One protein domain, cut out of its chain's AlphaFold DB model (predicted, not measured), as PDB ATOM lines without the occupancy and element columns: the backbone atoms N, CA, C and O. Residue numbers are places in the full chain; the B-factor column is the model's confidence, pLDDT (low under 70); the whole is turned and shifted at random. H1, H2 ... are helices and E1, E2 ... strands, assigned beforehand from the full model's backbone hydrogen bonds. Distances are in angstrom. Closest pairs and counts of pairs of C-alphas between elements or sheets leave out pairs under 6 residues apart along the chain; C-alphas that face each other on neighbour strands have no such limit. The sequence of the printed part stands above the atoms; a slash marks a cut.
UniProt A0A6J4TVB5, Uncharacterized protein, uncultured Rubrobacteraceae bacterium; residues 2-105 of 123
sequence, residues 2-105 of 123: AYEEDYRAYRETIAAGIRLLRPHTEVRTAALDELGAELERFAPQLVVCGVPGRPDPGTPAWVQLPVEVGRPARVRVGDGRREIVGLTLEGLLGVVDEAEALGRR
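Overview. This is residues 2 to 105 of the 123 residues of an uncharacterized protein of uncultured Rubrobacteraceae bacterium (UniProt A0A6J4TVB5). A small slab of four strands, E1 to E4, has one helix, H3, running along one of its faces, while the other two helices, H1 and H2, lie beyond the sheet's E1 edge. H1 is on the H3 side of the sheet and H2 on the other; no named helix covers the face opposite H3, and the loop of residues 50 to 60 bulges out on that opposite face. The printed part has 104 residues with three named helices and four named strands, in the order H1 H2 E1 E2 E3 E4 H3; the sheet order is E1, E2, E3, E4, mixed, with E1 and E2 parallel and the other neighbours antiparallel. The class is mixed, helices and strands, in two layers, with helix H3 on one face of the sheet. The whole is compact, with a radius of gyration of the C-alphas of 13.0 A and spans of 42 by 30 by 29 A.

Along the chain. H1, residues 2 to 21, begins with C-alpha 2 at (-45.645, 0.167, 48.664) and is 28.7 A long from first to last C-alpha. Residues 22 to 34 have no named element. H2 is residues 35 to 42, 10.2 A. E1 is residues 46 to 49, with C-alpha 46 at (-24.034, -15.935, 44.932), and E2 is residues 61 to 64. E3, residues 73 to 77, and E4, residues 80 to 84, are each 13.1 A long. H3, residues 89 to 105, is 24.4 A long and ends with C-alpha 105 at (-11.700, -24.089, 44.995).

Arrangement. E1 and E4 are the edge strands of the sheet, and E2 and E3 are inner strands. E1 and E2 are parallel at 12 degrees, with N 49 and O 63 at 2.9 A and N 63 and O 47 at 2.8 A, both within hydrogen-bond range. E2, E3 and E4 form a meander, each strand the antiparallel neighbour of the one before. The hairpin E2 and E3 stands at 174 degrees, with N 62 and O 76 at 2.8 A. The hairpin E3 and E4 stands at 160 degrees, with N 75 and O 82 at 2.8 A. H3 is on the sheet at a height of 8.6 A over the sheet. It lies over E2 and E3 and runs along the strands, at 2 degrees to E2 on the local plane. Its closest C-alphas to E2 are those of Ala 99 and Ala 61, 5.9 A apart. H1 and H3 only just touch, with 3 pairs of C-alphas within 8 A, between residues 14 to 18 of H1 and 89 to 93 of H3. The closest C-alphas are those of Ile 18 and Leu 93, 6.9 A apart, and the lines stand at a steep tilt of 62 degrees, running the same way. H1 and H2 are each only just not on the sheet, with 4 pairs of C-alphas within 10 A. H2 touches no helix. In H1, H2 and H3 every O i to N i+4 pair is within hydrogen-bond range.

Size, cuts and confidence. The two C-alphas farthest apart are those of Ala 2 and Arg 105, 41.9 A. The printed part has no cut. The links H1 to H2, with 13 residues, and E1 to E2, with 11, are long; E2 to E3 is short, and H2 to E1, E3 to E4 and E4 to H3 are tight. The mean pLDDT of the printed part is 86.5; residues 2 to 4, residue 6 and residues 51 to 57 are under 70 in this predicted model.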
ATOM      1  N   ALA A   2     -46.181   0.571  47.343       62.00
ATOM      2  CA  ALA A   2     -45.645   0.167  48.664       62.00
ATOM      3  C   ALA A   2     -44.775  -1.117  48.659       62.00
ATOM      4  O   ALA A   2     -43.666  -1.115  49.175       62.00
ATOM      5  N   TYR A   3     -45.215  -2.189  47.986       61.91
ATOM      6  CA  TYR A   3     -44.469  -3.461  47.952       61.91
ATOM      7  C   TYR A   3     -43.077  -3.372  47.310       61.91
ATOM      8  O   TYR A   3     -42.191  -4.153  47.643       61.91
ATOM      9  N   GLU A   4     -42.880  -2.445  46.375       68.75
ATOM     10  CA  GLU A   4     -41.602  -2.275  45.682       68.75
ATOM     11  C   GLU A   4     -40.596  -1.500  46.543       68.75
ATOM     12  O   GLU A   4     -39.415  -1.849  46.590       68.75
ATOM     13  N   GLU A   5     -41.074  -0.501  47.291       71.06
ATOM     14  CA  GLU A   5     -40.277   0.239  48.271       71.06
ATOM     15  C   GLU A   5     -39.890  -0.636  49.467       71.06
ATOM     16  O   GLU A   5     -38.722  -0.638  49.859       71.06
ATOM     17  N   ASP A   6     -40.816  -1.448  49.982       69.94
ATOM     18  CA  ASP A   6     -40.540  -2.400  51.063       69.94
ATOM     19  C   ASP A   6     -39.511  -3.454  50.629       69.94
ATOM     20  O   ASP A   6     -38.567  -3.766  51.359       69.94
ATOM     21  N   TYR A   7     -39.626  -3.956  49.394       77.94
ATOM     22  CA  TYR A   7     -38.657  -4.895  48.829       77.94
ATOM     23  C   TYR A   7     -37.287  -4.243  48.604       77.94
ATOM     24  O   TYR A   7     -36.245  -4.872  48.827       77.94
ATOM     25  N   ARG A   8     -37.267  -2.960  48.211       83.50
ATOM     26  CA  ARG A   8     -36.039  -2.165  48.124       83.50
ATOM     27  C   ARG A   8     -35.390  -2.000  49.495       83.50
ATOM     28  O   ARG A   8     -34.194  -2.242  49.612       83.50
ATOM     29  N   ALA A   9     -36.146  -1.620  50.519       84.56
ATOM     30  CA  ALA A   9     -35.618  -1.482  51.870       84.56
ATOM     31  C   ALA A   9     -35.037  -2.815  52.364       84.56
ATOM     32  O   ALA A   9     -33.892  -2.861  52.805       84.56
ATOM     33  N   TYR A  10     -35.772  -3.915  52.180       84.12
ATOM     34  CA  TYR A  10     -35.332  -5.249  52.585       84.12
ATOM     35  C   TYR A  10     -34.019  -5.680  51.911       84.12
ATOM     36  O   TYR A  10     -33.081  -6.096  52.601       84.12
ATOM     37  N   ARG A  11     -33.898  -5.538  50.578       88.12
ATOM     38  CA  ARG A  11     -32.648  -5.895  49.876       88.12
ATOM     39  C   ARG A  11     -31.475  -5.008  50.291       88.12
ATOM     40  O   ARG A  11     -30.367  -5.519  50.427       88.12
ATOM     41  N   GLU A  12     -31.705  -3.713  50.515       92.06
ATOM     42  CA  GLU A  12     -30.652  -2.792  50.953       92.06
ATOM     43  C   GLU A  12     -30.191  -3.114  52.377       92.06
ATOM     44  O   GLU A  12     -28.991  -3.117  52.641       92.06
ATOM     45  N   THR A  13     -31.108  -3.473  53.283       92.00
ATOM     46  CA  THR A  13     -30.760  -3.915  54.641       92.00
ATOM     47  C   THR A  13     -29.912  -5.184  54.625       92.00
ATOM     48  O   THR A  13     -28.887  -5.238  55.307       92.00
ATOM     49  N   ILE A  14     -30.281  -6.190  53.824       91.44
ATOM     50  CA  ILE A  14     -29.470  -7.409  53.672       91.44
ATOM     51  C   ILE A  14     -28.092  -7.066  53.102       91.44
ATOM     52  O   ILE A  14     -27.075  -7.494  53.651       91.44
ATOM     53  N   ALA A  15     -28.043  -6.275  52.027       94.56
ATOM     54  CA  ALA A  15     -26.791  -5.894  51.390       94.56
ATOM     55  C   ALA A  15     -25.872  -5.122  52.348       94.56
ATOM     56  O   ALA A  15     -24.675  -5.396  52.405       94.56
ATOM     57  N   ALA A  16     -26.426  -4.201  53.137       95.19
ATOM     58  CA  ALA A  16     -25.693  -3.479  54.170       95.19
ATOM     59  C   ALA A  16     -25.146  -4.424  55.250       95.19
ATOM     60  O   ALA A  16     -23.973  -4.322  55.601       95.19
ATOM     61  N   GLY A  17     -25.952  -5.380  55.727       95.25
ATOM     62  CA  GLY A  17     -25.520  -6.380  56.707       95.25
ATOM     63  C   GLY A  17     -24.365  -7.247  56.203       95.25
ATOM     64  O   GLY A  17     -23.394  -7.457  56.928       95.25
ATOM     65  N   ILE A  18     -24.422  -7.691  54.942       95.88
ATOM     66  CA  ILE A  18     -23.332  -8.458  54.321       95.88
ATOM     67  C   ILE A  18     -22.078  -7.594  54.199       95.88
ATOM     68  O   ILE A  18     -21.026  -8.007  54.671       95.88
ATOM     69  N   ARG A  19     -22.177  -6.381  53.638       96.50
ATOM     70  CA  ARG A  19     -21.020  -5.477  53.485       96.50
ATOM     71  C   ARG A  19     -20.360  -5.150  54.826       96.50
ATOM     72  O   ARG A  19     -19.140  -5.062  54.899       96.50
ATOM     73  N   LEU A  20     -21.152  -4.989  55.886       96.94
ATOM     74  CA  LEU A  20     -20.646  -4.713  57.229       96.94
ATOM     75  C   LEU A  20     -19.897  -5.915  57.824       96.94
ATOM     76  O   LEU A  20     -18.842  -5.745  58.429       96.94
ATOM     77  N   LEU A  21     -20.445  -7.123  57.677       96.94
ATOM     78  CA  LEU A  21     -19.945  -8.327  58.353       96.94
ATOM     79  C   LEU A  21     -18.962  -9.146  57.500       96.94
ATOM     80  O   LEU A  21     -18.266 -10.018  58.024       96.94
ATOM     81  N   ARG A  22     -18.900  -8.878  56.195       95.75
ATOM     82  CA  ARG A  22     -17.990  -9.468  55.204       95.75
ATOM     83  C   ARG A  22     -17.491  -8.362  54.261       95.75
ATOM     84  O   ARG A  22     -17.880  -8.311  53.096       95.75
ATOM     85  N   PRO A  23     -16.629  -7.453  54.747       95.06
ATOM     86  CA  PRO A  23     -16.199  -6.279  53.982       95.06
ATOM     87  C   PRO A  23     -15.392  -6.617  52.720       95.06
ATOM     88  O   PRO A  23     -15.230  -5.770  51.848       95.06
ATOM     89  N   HIS A  24     -14.883  -7.846  52.607       93.38
ATOM     90  CA  HIS A  24     -14.188  -8.338  51.418       93.38
ATOM     91  C   HIS A  24     -15.131  -8.842  50.314       93.38
ATOM     92  O   HIS A  24     -14.666  -9.121  49.210       93.38
ATOM     93  N   THR A  25     -16.432  -8.972  50.587       94.44
ATOM     94  CA  THR A  25     -17.434  -9.407  49.610       94.44
ATOM     95  C   THR A  25     -18.007  -8.188  48.878       94.44
ATOM     96  O   THR A  25     -18.639  -7.323  49.487       94.44
ATOM     97  N   GLU A  26     -17.842  -8.117  47.553       95.69
ATOM     98  CA  GLU A  26     -18.556  -7.122  46.741       95.69
ATOM     99  C   GLU A  26     -20.040  -7.504  46.646       95.69
ATOM    100  O   GLU A  26     -20.387  -8.633  46.296       95.69
ATOM    101  N   VAL A  27     -20.926  -6.557  46.955       95.44
ATOM    102  CA  VAL A  27     -22.378  -6.775  46.958       95.44
ATOM    103  C   VAL A  27     -23.050  -5.722  46.090       95.44
ATOM    104  O   VAL A  27     -22.807  -4.526  46.274       95.44
ATOM    105  N   ARG A  28     -23.954  -6.154  45.207       94.69
ATOM    106  CA  ARG A  28     -24.827  -5.289  44.401       94.69
ATOM    107  C   ARG A  28     -26.291  -5.639  44.637       94.69
ATOM    108  O   ARG A  28     -26.624  -6.795  44.890       94.69
ATOM    109  N   THR A  29     -27.149  -4.631  44.564       93.12
ATOM    110  CA  THR A  29     -28.605  -4.771  44.631       93.12
ATOM    111  C   THR A  29     -29.188  -4.437  43.261       93.12
ATOM    112  O   THR A  29     -28.676  -3.567  42.565       93.12
ATOM    113  N   ALA A  30     -30.240  -5.150  42.867       89.19
ATOM    114  CA  ALA A  30     -30.929  -4.947  41.595       89.19
ATOM    115  C   ALA A  30     -32.437  -5.128  41.788       89.19
ATOM    116  O   ALA A  30     -32.874  -5.858  42.693       89.19
ATOM    117  N   ALA A  31     -33.242  -4.467  40.958       86.62
ATOM    118  CA  ALA A  31     -34.650  -4.817  40.799       86.62
ATOM    119  C   ALA A  31     -34.828  -6.120  40.008       86.62
ATOM    120  O   ALA A  31     -33.883  -6.665  39.436       86.62
ATOM    121  N   LEU A  32     -36.023  -6.715  40.090       81.94
ATOM    122  CA  LEU A  32     -36.267  -8.042  39.511       81.94
ATOM    123  C   LEU A  32     -36.192  -8.020  37.976       81.94
ATOM    124  O   LEU A  32     -35.718  -8.978  37.363       81.94
ATOM    125  N   ASP A  33     -36.664  -6.934  37.377       84.25
ATOM    126  CA  ASP A  33     -36.565  -6.610  35.956       84.25
ATOM    127  C   ASP A  33     -35.110  -6.374  35.514       84.25
ATOM    128  O   ASP A  33     -34.712  -6.832  34.444       84.25
ATOM    129  N   GLU A  34     -34.284  -5.775  36.371       87.75
ATOM    130  CA  GLU A  34     -32.854  -5.533  36.122       87.75
ATOM    131  C   GLU A  34     -31.960  -6.756  36.383       87.75
ATOM    132  O   GLU A  34     -30.839  -6.831  35.873       87.75
ATOM    133  N   LEU A  35     -32.444  -7.742  37.148       85.75
ATOM    134  CA  LEU A  35     -31.653  -8.885  37.612       85.75
ATOM    135  C   LEU A  35     -30.953  -9.622  36.465       85.75
ATOM    136  O   LEU A  35     -29.826 -10.063  36.628       85.75
ATOM    137  N   GLY A  36     -31.596  -9.752  35.300       85.75
ATOM    138  CA  GLY A  36     -30.967 -10.385  34.134       85.75
ATOM    139  C   GLY A  36     -29.692  -9.667  33.686       85.75
ATOM    140  O   GLY A  36     -28.646 -10.297  33.567       85.75
ATOM    141  N   ALA A  37     -29.767  -8.347  33.514       87.31
ATOM    142  CA  ALA A  37     -28.631  -7.539  33.085       87.31
ATOM    143  C   ALA A  37     -27.516  -7.507  34.142       87.31
ATOM    144  O   ALA A  37     -26.337  -7.569  33.799       87.31
ATOM    145  N   GLU A  38     -27.867  -7.450  35.431       89.75
ATOM    146  CA  GLU A  38     -26.867  -7.466  36.503       89.75
ATOM    147  C   GLU A  38     -26.179  -8.827  36.655       89.75
ATOM    148  O   GLU A  38     -24.979  -8.865  36.922       89.75
ATOM    149  N   LEU A  39     -26.874  -9.947  36.418       88.19
ATOM    150  CA  LEU A  39     -26.238 -11.272  36.403       88.19
ATOM    151  C   LEU A  39     -25.130 -11.359  35.346       88.19
ATOM    152  O   LEU A  39     -24.064 -11.900  35.631       88.19
ATOM    153  N   GLU A  40     -25.361 -10.805  34.156       87.69
ATOM    154  CA  GLU A  40     -24.375 -10.789  33.070       87.69
ATOM    155  C   GLU A  40     -23.209  -9.835  33.359       87.69
ATOM    156  O   GLU A  40     -22.050 -10.185  33.142       87.69
ATOM    157  N   ARG A  41     -23.503  -8.633  33.869       89.75
ATOM    158  CA  ARG A  41     -22.496  -7.585  34.107       89.75
ATOM    159  C   ARG A  41     -21.611  -7.861  35.313       89.75
ATOM    160  O   ARG A  41     -20.416  -7.589  35.266       89.75
ATOM    161  N   PHE A  42     -22.208  -8.332  36.405       91.12
ATOM    162  CA  PHE A  42     -21.507  -8.543  37.667       91.12
ATOM    163  C   PHE A  42     -20.945  -9.962  37.796       91.12
ATOM    164  O   PHE A  42     -19.992 -10.166  38.542       91.12
ATOM    165  N   ALA A  43     -21.509 -10.935  37.067       89.75
ATOM    166  CA  ALA A  43     -21.138 -12.350  37.139       89.75
ATOM    167  C   ALA A  43     -21.020 -12.866  38.595       89.75
ATOM    168  O   ALA A  43     -19.964 -13.369  39.002       89.75
ATOM    169  N   PRO A  44     -22.081 -12.726  39.415       91.69
ATOM    170  CA  PRO A  44     -22.005 -13.028  40.837       91.69
ATOM    171  C   PRO A  44     -21.724 -14.509  41.105       91.69
ATOM    172  O   PRO A  44     -22.131 -15.403  40.362       91.69
ATOM    173  N   GLN A  45     -21.074 -14.776  42.237       91.88
ATOM    174  CA  GLN A  45     -20.872 -16.139  42.745       91.88
ATOM    175  C   GLN A  45     -22.076 -16.635  43.557       91.88
ATOM    176  O   GLN A  45     -22.307 -17.842  43.636       91.88
ATOM    177  N   LEU A  46     -22.838 -15.703  44.134       92.75
ATOM    178  CA  LEU A  46     -24.034 -15.935  44.932       92.75
ATOM    179  C   LEU A  46     -25.094 -14.888  44.588       92.75
ATOM    180  O   LEU A  46     -24.794 -13.699  44.521       92.75
ATOM    181  N   VAL A  47     -26.339 -15.329  44.436       92.69
ATOM    182  CA  VAL A  47     -27.508 -14.454  44.278       92.69
ATOM    183  C   VAL A  47     -28.497 -14.714  45.408       92.69
ATOM    184  O   VAL A  47     -28.796 -15.865  45.718       92.69
ATOM    185  N   VAL A  48     -29.032 -13.645  45.998       90.81
ATOM    186  CA  VAL A  48     -30.124 -13.695  46.980       90.81
ATOM    187  C   VAL A  48     -31.359 -13.060  46.342       90.81
ATOM    188  O   VAL A  48     -31.322 -11.892  45.961       90.81
ATOM    189  N   CYS A  49     -32.442 -13.819  46.186       86.44
ATOM    190  CA  CYS A  49     -33.647 -13.379  45.484       86.44
ATOM    191  C   CYS A  49     -34.913 -13.725  46.275       86.44
ATOM    192  O   CYS A  49     -35.041 -14.828  46.800       86.44
ATOM    193  N   GLY A  50     -35.861 -12.793  46.334       78.00
ATOM    194  CA  GLY A  50     -37.127 -12.952  47.044       78.00
ATOM    195  C   GLY A  50     -38.236 -13.663  46.258       78.00
ATOM    196  O   GLY A  50     -39.283 -13.991  46.810       78.00
ATOM    197  N   VAL A  51     -38.044 -13.879  44.951       68.56
ATOM    198  CA  VAL A  51     -39.117 -14.316  44.047       68.56
ATOM    199  C   VAL A  51     -38.904 -15.766  43.596       68.56
ATOM    200  O   VAL A  51     -37.799 -16.125  43.175       68.56
ATOM    201  N   PRO A  52     -39.937 -16.628  43.674       59.16
ATOM    202  CA  PRO A  52     -39.869 -17.992  43.162       59.16
ATOM    203  C   PRO A  52     -39.724 -18.062  41.645       59.16
ATOM    204  O   PRO A  52     -40.279 -17.260  40.904       59.16
ATOM    205  N   GLY A  53     -39.037 -19.106  41.181       53.41
ATOM    206  CA  GLY A  53     -39.161 -19.566  39.800       53.41
ATOM    207  C   GLY A  53     -38.291 -18.862  38.764       53.41
ATOM    208  O   GLY A  53     -38.461 -19.158  37.586       53.41
ATOM    209  N   ARG A  54     -37.334 -18.003  39.146       57.78
ATOM    210  CA  ARG A  54     -36.283 -17.593  38.201       57.78
ATOM    211  C   ARG A  54     -35.162 -18.639  38.219       57.78
ATOM    212  O   ARG A  54     -34.502 -18.785  39.250       57.78
ATOM    213  N   PRO A  55     -34.984 -19.429  37.145       53.44
ATOM    214  CA  PRO A  55     -33.928 -20.422  37.093       53.44
ATOM    215  C   PRO A  55     -32.564 -19.745  36.989       53.44
ATOM    216  O   PRO A  55     -32.401 -18.702  36.359       53.44
ATOM    217  N   ASP A  56     -31.603 -20.391  37.632       61.91
ATOM    218  CA  ASP A  56     -30.184 -20.087  37.611       61.91
ATOM    219  C   ASP A  56     -29.557 -20.429  36.248       61.91
ATOM    220  O   ASP A  56     -29.503 -21.616  35.915       61.91
ATOM    221  N   PRO A  57     -29.052 -19.456  35.467       58.09
ATOM    222  CA  PRO A  57     -28.364 -19.758  34.220       58.09
ATOM    223  C   PRO A  57     -26.865 -20.079  34.396       58.09
ATOM    224  O   PRO A  57     -26.167 -20.207  33.394       58.09
ATOM    225  N   GLY A  58     -26.345 -20.242  35.623       72.50
ATOM    226  CA  GLY A  58     -24.957 -20.687  35.841       72.50
ATOM    227  C   GLY A  58     -24.240 -20.112  37.068       72.50
ATOM    228  O   GLY A  58     -23.042 -20.348  37.246       72.50
ATOM    229  N   THR A  59     -24.940 -19.371  37.923       81.75
ATOM    230  CA  THR A  59     -24.447 -18.863  39.199       81.75
ATOM    231  C   THR A  59     -24.133 -20.023  40.162       81.75
ATOM    232  O   THR A  59     -24.997 -20.851  40.475       81.75
ATOM    233  N   PRO A  60     -22.901 -20.082  40.707       86.75
ATOM    234  CA  PRO A  60     -22.469 -21.150  41.606       86.75
ATOM    235  C   PRO A  60     -23.331 -21.333  42.859       86.75
ATOM    236  O   PRO A  60     -23.422 -22.458  43.351       86.75
ATOM    237  N   ALA A  61     -23.940 -20.269  43.384       91.44
ATOM    238  CA  ALA A  61     -24.797 -20.327  44.557       91.44
ATOM    239  C   ALA A  61     -26.044 -19.442  44.421       91.44
ATOM    240  O   ALA A  61     -26.024 -18.382  43.798       91.44
ATOM    241  N   TRP A  62     -27.144 -19.867  45.037       92.12
ATOM    242  CA  TRP A  62     -28.417 -19.157  45.011       92.12
ATOM    243  C   TRP A  62     -29.182 -19.351  46.310       92.12
ATOM    244  O   TRP A  62     -29.321 -20.474  46.796       92.12
ATOM    245  N   VAL A  63     -29.729 -18.261  46.833       91.25
ATOM    246  CA  VAL A  63     -30.646 -18.252  47.969       91.25
ATOM    247  C   VAL A  63     -31.958 -17.649  47.507       91.25
ATOM    248  O   VAL A  63     -32.021 -16.493  47.095       91.25
ATOM    249  N   GLN A  64     -33.021 -18.435  47.599       89.75
ATOM    250  CA  GLN A  64     -34.376 -17.953  47.433       89.75
ATOM    251  C   GLN A  64     -34.979 -17.698  48.818       89.75
ATOM    252  O   GLN A  64     -35.195 -18.647  49.573       89.75
ATOM    253  N   LEU A  65     -35.249 -16.436  49.140       85.69
ATOM    254  CA  LEU A  65     -35.929 -16.021  50.366       85.69
ATOM    255  C   LEU A  65     -37.429 -15.873  50.079       85.69
ATOM    256  O   LEU A  65     -37.796 -15.003  49.302       85.69
ATOM    257  N   PRO A  66     -38.321 -16.695  50.642       77.12
ATOM    258  CA  PRO A  66     -39.747 -16.444  50.499       77.12
ATOM    259  C   PRO A  66     -40.142 -15.170  51.252       77.12
ATOM    260  O   PRO A  66     -39.610 -14.879  52.322       77.12
ATOM    261  N   VAL A  67     -41.104 -14.433  50.698       71.06
ATOM    262  CA  VAL A  67     -41.724 -13.288  51.383       71.06
ATOM    263  C   VAL A  67     -42.688 -13.783  52.467       71.06
ATOM    264  O   VAL A  67     -42.896 -13.117  53.479       71.06
ATOM    265  N   GLU A  68     -43.263 -14.974  52.289       75.31
ATOM    266  CA  GLU A  68     -44.190 -15.560  53.249       75.31
ATOM    267  C   GLU A  68     -43.471 -16.118  54.483       75.31
ATOM    268  O   GLU A  68     -42.629 -17.018  54.399       75.31
ATOM    269  N   VAL A  69     -43.887 -15.640  55.657       71.25
ATOM    270  CA  VAL A  69     -43.430 -16.156  56.952       71.25
ATOM    271  C   VAL A  69     -43.732 -17.654  57.058       71.25
ATOM    272  O   VAL A  69     -44.829 -18.112  56.740       71.25
ATOM    273  N   GLY A  70     -42.748 -18.427  57.518       77.31
ATOM    274  CA  GLY A  70     -42.872 -19.874  57.713       77.31
ATOM    275  C   GLY A  70     -42.613 -20.716  56.461       77.31
ATOM    276  O   GLY A  70     -42.441 -21.928  56.588       77.31
ATOM    277  N   ARG A  71     -42.500 -20.114  55.266       84.56
ATOM    278  CA  ARG A  71     -41.956 -20.836  54.110       84.56
ATOM    279  C   ARG A  71     -40.434 -20.979  54.245       84.56
ATOM    280  O   ARG A  71     -39.768 -20.047  54.698       84.56
ATOM    281  N   PRO A  72     -39.856 -22.128  53.852       88.00
ATOM    282  CA  PRO A  72     -38.416 -22.306  53.898       88.00
ATOM    283  C   PRO A  72     -37.715 -21.493  52.809       88.00
ATOM    284  O   PRO A  72     -38.153 -21.452  51.656       88.00
ATOM    285  N   ALA A  73     -36.574 -20.910  53.164       90.06
ATOM    286  CA  ALA A  73     -35.604 -20.434  52.195       90.06
ATOM    287  C   ALA A  73     -34.992 -21.623  51.453       90.06
ATOM    288  O   ALA A  73     -34.652 -22.638  52.063       90.06
ATOM    289  N   ARG A  74     -34.817 -21.497  50.138       91.62
ATOM    290  CA  ARG A  74     -34.157 -22.526  49.324       91.62
ATOM    291  C   ARG A  74     -32.742 -22.094  49.030       91.62
ATOM    292  O   ARG A  74     -32.528 -21.062  48.403       91.62
ATOM    293  N   VAL A  75     -31.782 -22.893  49.462       92.50
ATOM    294  CA  VAL A  75     -30.361 -22.618  49.289       92.50
ATOM    295  C   VAL A  75     -29.760 -23.665  48.368       92.50
ATOM    296  O   VAL A  75     -29.952 -24.868  48.556       92.50
ATOM    297  N   ARG A  76     -29.002 -23.205  47.381       92.38
ATOM    298  CA  ARG A  76     -28.187 -24.041  46.510       92.38
ATOM    299  C   ARG A  76     -26.766 -23.505  46.492       92.38
ATOM    300  O   ARG A  76     -26.572 -22.317  46.272       92.38
ATOM    301  N   VAL A  77     -25.789 -24.381  46.690       92.75
ATOM    302  CA  VAL A  77     -24.360 -24.056  46.595       92.75
ATOM    303  C   VAL A  77     -23.674 -25.197  45.854       92.75
ATOM    304  O   VAL A  77     -23.632 -26.330  46.338       92.75
ATOM    305  N   GLY A  78     -23.167 -24.915  44.655       89.19
ATOM    306  CA  GLY A  78     -22.728 -25.942  43.716       89.19
ATOM    307  C   GLY A  78     -23.861 -26.930  43.429       89.19
ATOM    308  O   GLY A  78     -24.971 -26.527  43.076       89.19
ATOM    309  N   ASP A  79     -23.579 -28.215  43.638       87.25
ATOM    310  CA  ASP A  79     -24.540 -29.305  43.439       87.25
ATOM    311  C   ASP A  79     -25.430 -29.557  44.671       87.25
ATOM    312  O   ASP A  79     -26.443 -30.250  44.585       87.25
ATOM    313  N   GLY A  80     -25.082 -28.978  45.826       89.44
ATOM    314  CA  GLY A  80     -25.835 -29.133  47.068       89.44
ATOM    315  C   GLY A  80     -27.086 -28.259  47.095       89.44
ATOM    316  O   GLY A  80     -27.031 -27.077  46.752       89.44
ATOM    317  N   ARG A  81     -28.215 -28.823  47.544       91.25
ATOM    318  CA  ARG A  81     -29.497 -28.121  47.727       91.25
ATOM    319  C   ARG A  81     -30.060 -28.403  49.114       91.25
ATOM    320  O   ARG A  81     -30.004 -29.541  49.572       91.25
ATOM    321  N   ARG A  82     -30.606 -27.380  49.766       93.31
ATOM    322  CA  ARG A  82     -31.208 -27.480  51.102       93.31
ATOM    323  C   ARG A  82     -32.317 -26.454  51.297       93.31
ATOM    324  O   ARG A  82     -32.292 -25.382  50.697       93.31
ATOM    325  N   GLU A  83     -33.265 -26.788  52.159       93.44
ATOM    326  CA  GLU A  83     -34.345 -25.900  52.582       93.44
ATOM    327  C   GLU A  83     -34.140 -25.525  54.054       93.44
ATOM    328  O   GLU A  83     -33.831 -26.387  54.875       93.44
ATOM    329  N   ILE A  84     -34.258 -24.236  54.383       91.31
ATOM    330  CA  ILE A  84     -34.014 -23.703  55.730       91.31
ATOM    331  C   ILE A  84     -35.218 -22.872  56.158       91.31
ATOM    332  O   ILE A  84     -35.497 -21.817  55.587       91.31
ATOM    333  N   VAL A  85     -35.929 -23.330  57.184       89.94
ATOM    334  CA  VAL A  85     -37.005 -22.555  57.813       89.94
ATOM    335  C   VAL A  85     -36.383 -21.505  58.733       89.94
ATOM    336  O   VAL A  85     -35.533 -21.836  59.553       89.94
ATOM    337  N   GLY A  86     -36.803 -20.244  58.599       85.75
ATOM    338  CA  GLY A  86     -36.332 -19.160  59.468       85.75
ATOM    339  C   GLY A  86     -34.860 -18.790  59.263       85.75
ATOM    340  O   GLY A  86     -34.145 -18.584  60.241       85.75
ATOM    341  N   LEU A  87     -34.394 -18.728  58.008       89.00
ATOM    342  CA  LEU A  87     -33.014 -18.346  57.691       89.00
ATOM    343  C   LEU A  87     -32.661 -16.988  58.321       89.00
ATOM    344  O   LEU A  87     -33.249 -15.961  57.984       89.00
ATOM    345  N   THR A  88     -31.689 -16.996  59.231       91.19
ATOM    346  CA  THR A  88     -31.184 -15.794  59.902       91.19
ATOM    347  C   THR A  88     -30.131 -15.089  59.047       91.19
ATOM    348  O   THR A  88     -29.591 -15.671  58.102       91.19
ATOM    349  N   LEU A  89     -29.780 -13.847  59.403       90.69
ATOM    350  CA  LEU A  89     -28.646 -13.154  58.779       90.69
ATOM    351  C   LEU A  89     -27.344 -13.952  58.947       90.69
ATOM    352  O   LEU A  89     -26.601 -14.097  57.987       90.69
ATOM    353  N   GLU A  90     -27.089 -14.519  60.127       93.88
ATOM    354  CA  GLU A  90     -25.917 -15.374  60.366       93.88
ATOM    355  C   GLU A  90     -25.914 -16.608  59.455       93.88
ATOM    356  O   GLU A  90     -24.904 -16.910  58.822       93.88
ATOM    357  N   GLY A  91     -27.064 -17.273  59.309       94.31
ATOM    358  CA  GLY A  91     -27.211 -18.387  58.376       94.31
ATOM    359  C   GLY A  91     -26.944 -17.967  56.929       94.31
ATOM    360  O   GLY A  91     -26.259 -18.683  56.202       94.31
ATOM    361  N   LEU A  92     -27.430 -16.790  56.518       94.44
ATOM    362  CA  LEU A  92     -27.156 -16.226  55.196       94.44
ATOM    363  C   LEU A  92     -25.661 -15.931  54.995       94.44
ATOM    364  O   LEU A  92     -25.127 -16.251  53.937       94.44
ATOM    365  N   LEU A  93     -24.971 -15.384  56.000       96.00
ATOM    366  CA  LEU A  93     -23.520 -15.164  55.954       96.00
ATOM    367  C   LEU A  93     -22.748 -16.481  55.832       96.00
ATOM    368  O   LEU A  93     -21.780 -16.545  55.082       96.00
ATOM    369  N   GLY A  94     -23.218 -17.553  56.473       96.06
ATOM    370  CA  GLY A  94     -22.672 -18.894  56.257       96.06
ATOM    371  C   GLY A  94     -22.775 -19.342  54.794       96.06
ATOM    372  O   GLY A  94     -21.823 -19.895  54.246       96.06
ATOM    373  N   VAL A  95     -23.887 -19.036  54.113       95.44
ATOM    374  CA  VAL A  95     -24.022 -19.306  52.668       95.44
ATOM    375  C   VAL A  95     -23.046 -18.464  51.841       95.44
ATOM    376  O   VAL A  95     -22.482 -18.977  50.872       95.44
ATOM    377  N   VAL A  96     -22.824 -17.197  52.212       95.81
ATOM    378  CA  VAL A  96     -21.809 -16.335  51.575       95.81
ATOM    379  C   VAL A  96     -20.430 -16.987  51.685       95.81
ATOM    380  O   VAL A  96     -19.771 -17.196  50.667       95.81
ATOM    381  N   ASP A  97     -20.035 -17.405  52.888       95.94
ATOM    382  CA  ASP A  97     -18.735 -18.035  53.140       95.94
ATOM    383  C   ASP A  97     -18.558 -19.343  52.345       95.94
ATOM    384  O   ASP A  97     -17.487 -19.614  51.786       95.94
ATOM    385  N   GLU A  98     -19.615 -20.154  52.247       95.69
ATOM    386  CA  GLU A  98     -19.621 -21.368  51.428       95.69
ATOM    387  C   GLU A  98     -19.448 -21.066  49.930       95.69
ATOM    388  O   GLU A  98     -18.672 -21.748  49.249       95.69
ATOM    389  N   ALA A  99     -20.143 -20.049  49.411       94.12
ATOM    390  CA  ALA A  99     -20.050 -19.641  48.011       94.12
ATOM    391  C   ALA A  99     -18.645 -19.123  47.668       94.12
ATOM    392  O   ALA A  99     -18.067 -19.527  46.654       94.12
ATOM    393  N   GLU A 100     -18.047 -18.315  48.545       93.75
ATOM    394  CA  GLU A 100     -16.666 -17.859  48.385       93.75
ATOM    395  C   GLU A 100     -15.672 -19.025  48.417       93.75
ATOM    396  O   GLU A 100     -14.749 -19.098  47.600       93.75
ATOM    397  N   ALA A 101     -15.852 -19.974  49.343       94.12
ATOM    398  CA  ALA A 101     -15.006 -21.159  49.420       94.12
ATOM    399  C   ALA A 101     -15.102 -22.002  48.140       94.12
ATOM    400  O   ALA A 101     -14.082 -22.501  47.656       94.12
ATOM    401  N   LEU A 102     -16.299 -22.139  47.564       93.44
ATOM    402  CA  LEU A 102     -16.501 -22.804  46.279       93.44
ATOM    403  C   LEU A 102     -15.782 -22.063  45.143       93.44
ATOM    404  O   LEU A 102     -15.082 -22.704  44.354       93.44
ATOM    405  N   GLY A 103     -15.903 -20.734  45.083       90.25
ATOM    406  CA  GLY A 103     -15.197 -19.888  44.118       90.25
ATOM    407  C   GLY A 103     -13.679 -20.075  44.188       90.25
ATOM    408  O   GLY A 103     -13.040 -20.372  43.175       90.25
ATOM    409  N   ARG A 104     -13.106 -20.032  45.401       91.12
ATOM    410  CA  ARG A 104     -11.670 -20.278  45.637       91.12
ATOM    411  C   ARG A 104     -11.227 -21.661  45.153       91.12
ATOM    412  O   ARG A 104     -10.207 -21.776  44.476       91.12
ATOM    413  N   ARG A 105     -12.002 -22.713  45.443       91.25
ATOM    414  CA  ARG A 105     -11.700 -24.089  44.995       91.25
ATOM    415  C   ARG A 105     -11.745 -24.225  43.473       91.25
ATOM    416  O   ARG A 105     -10.889 -24.899  42.902       91.25
TER     417      ARG A 105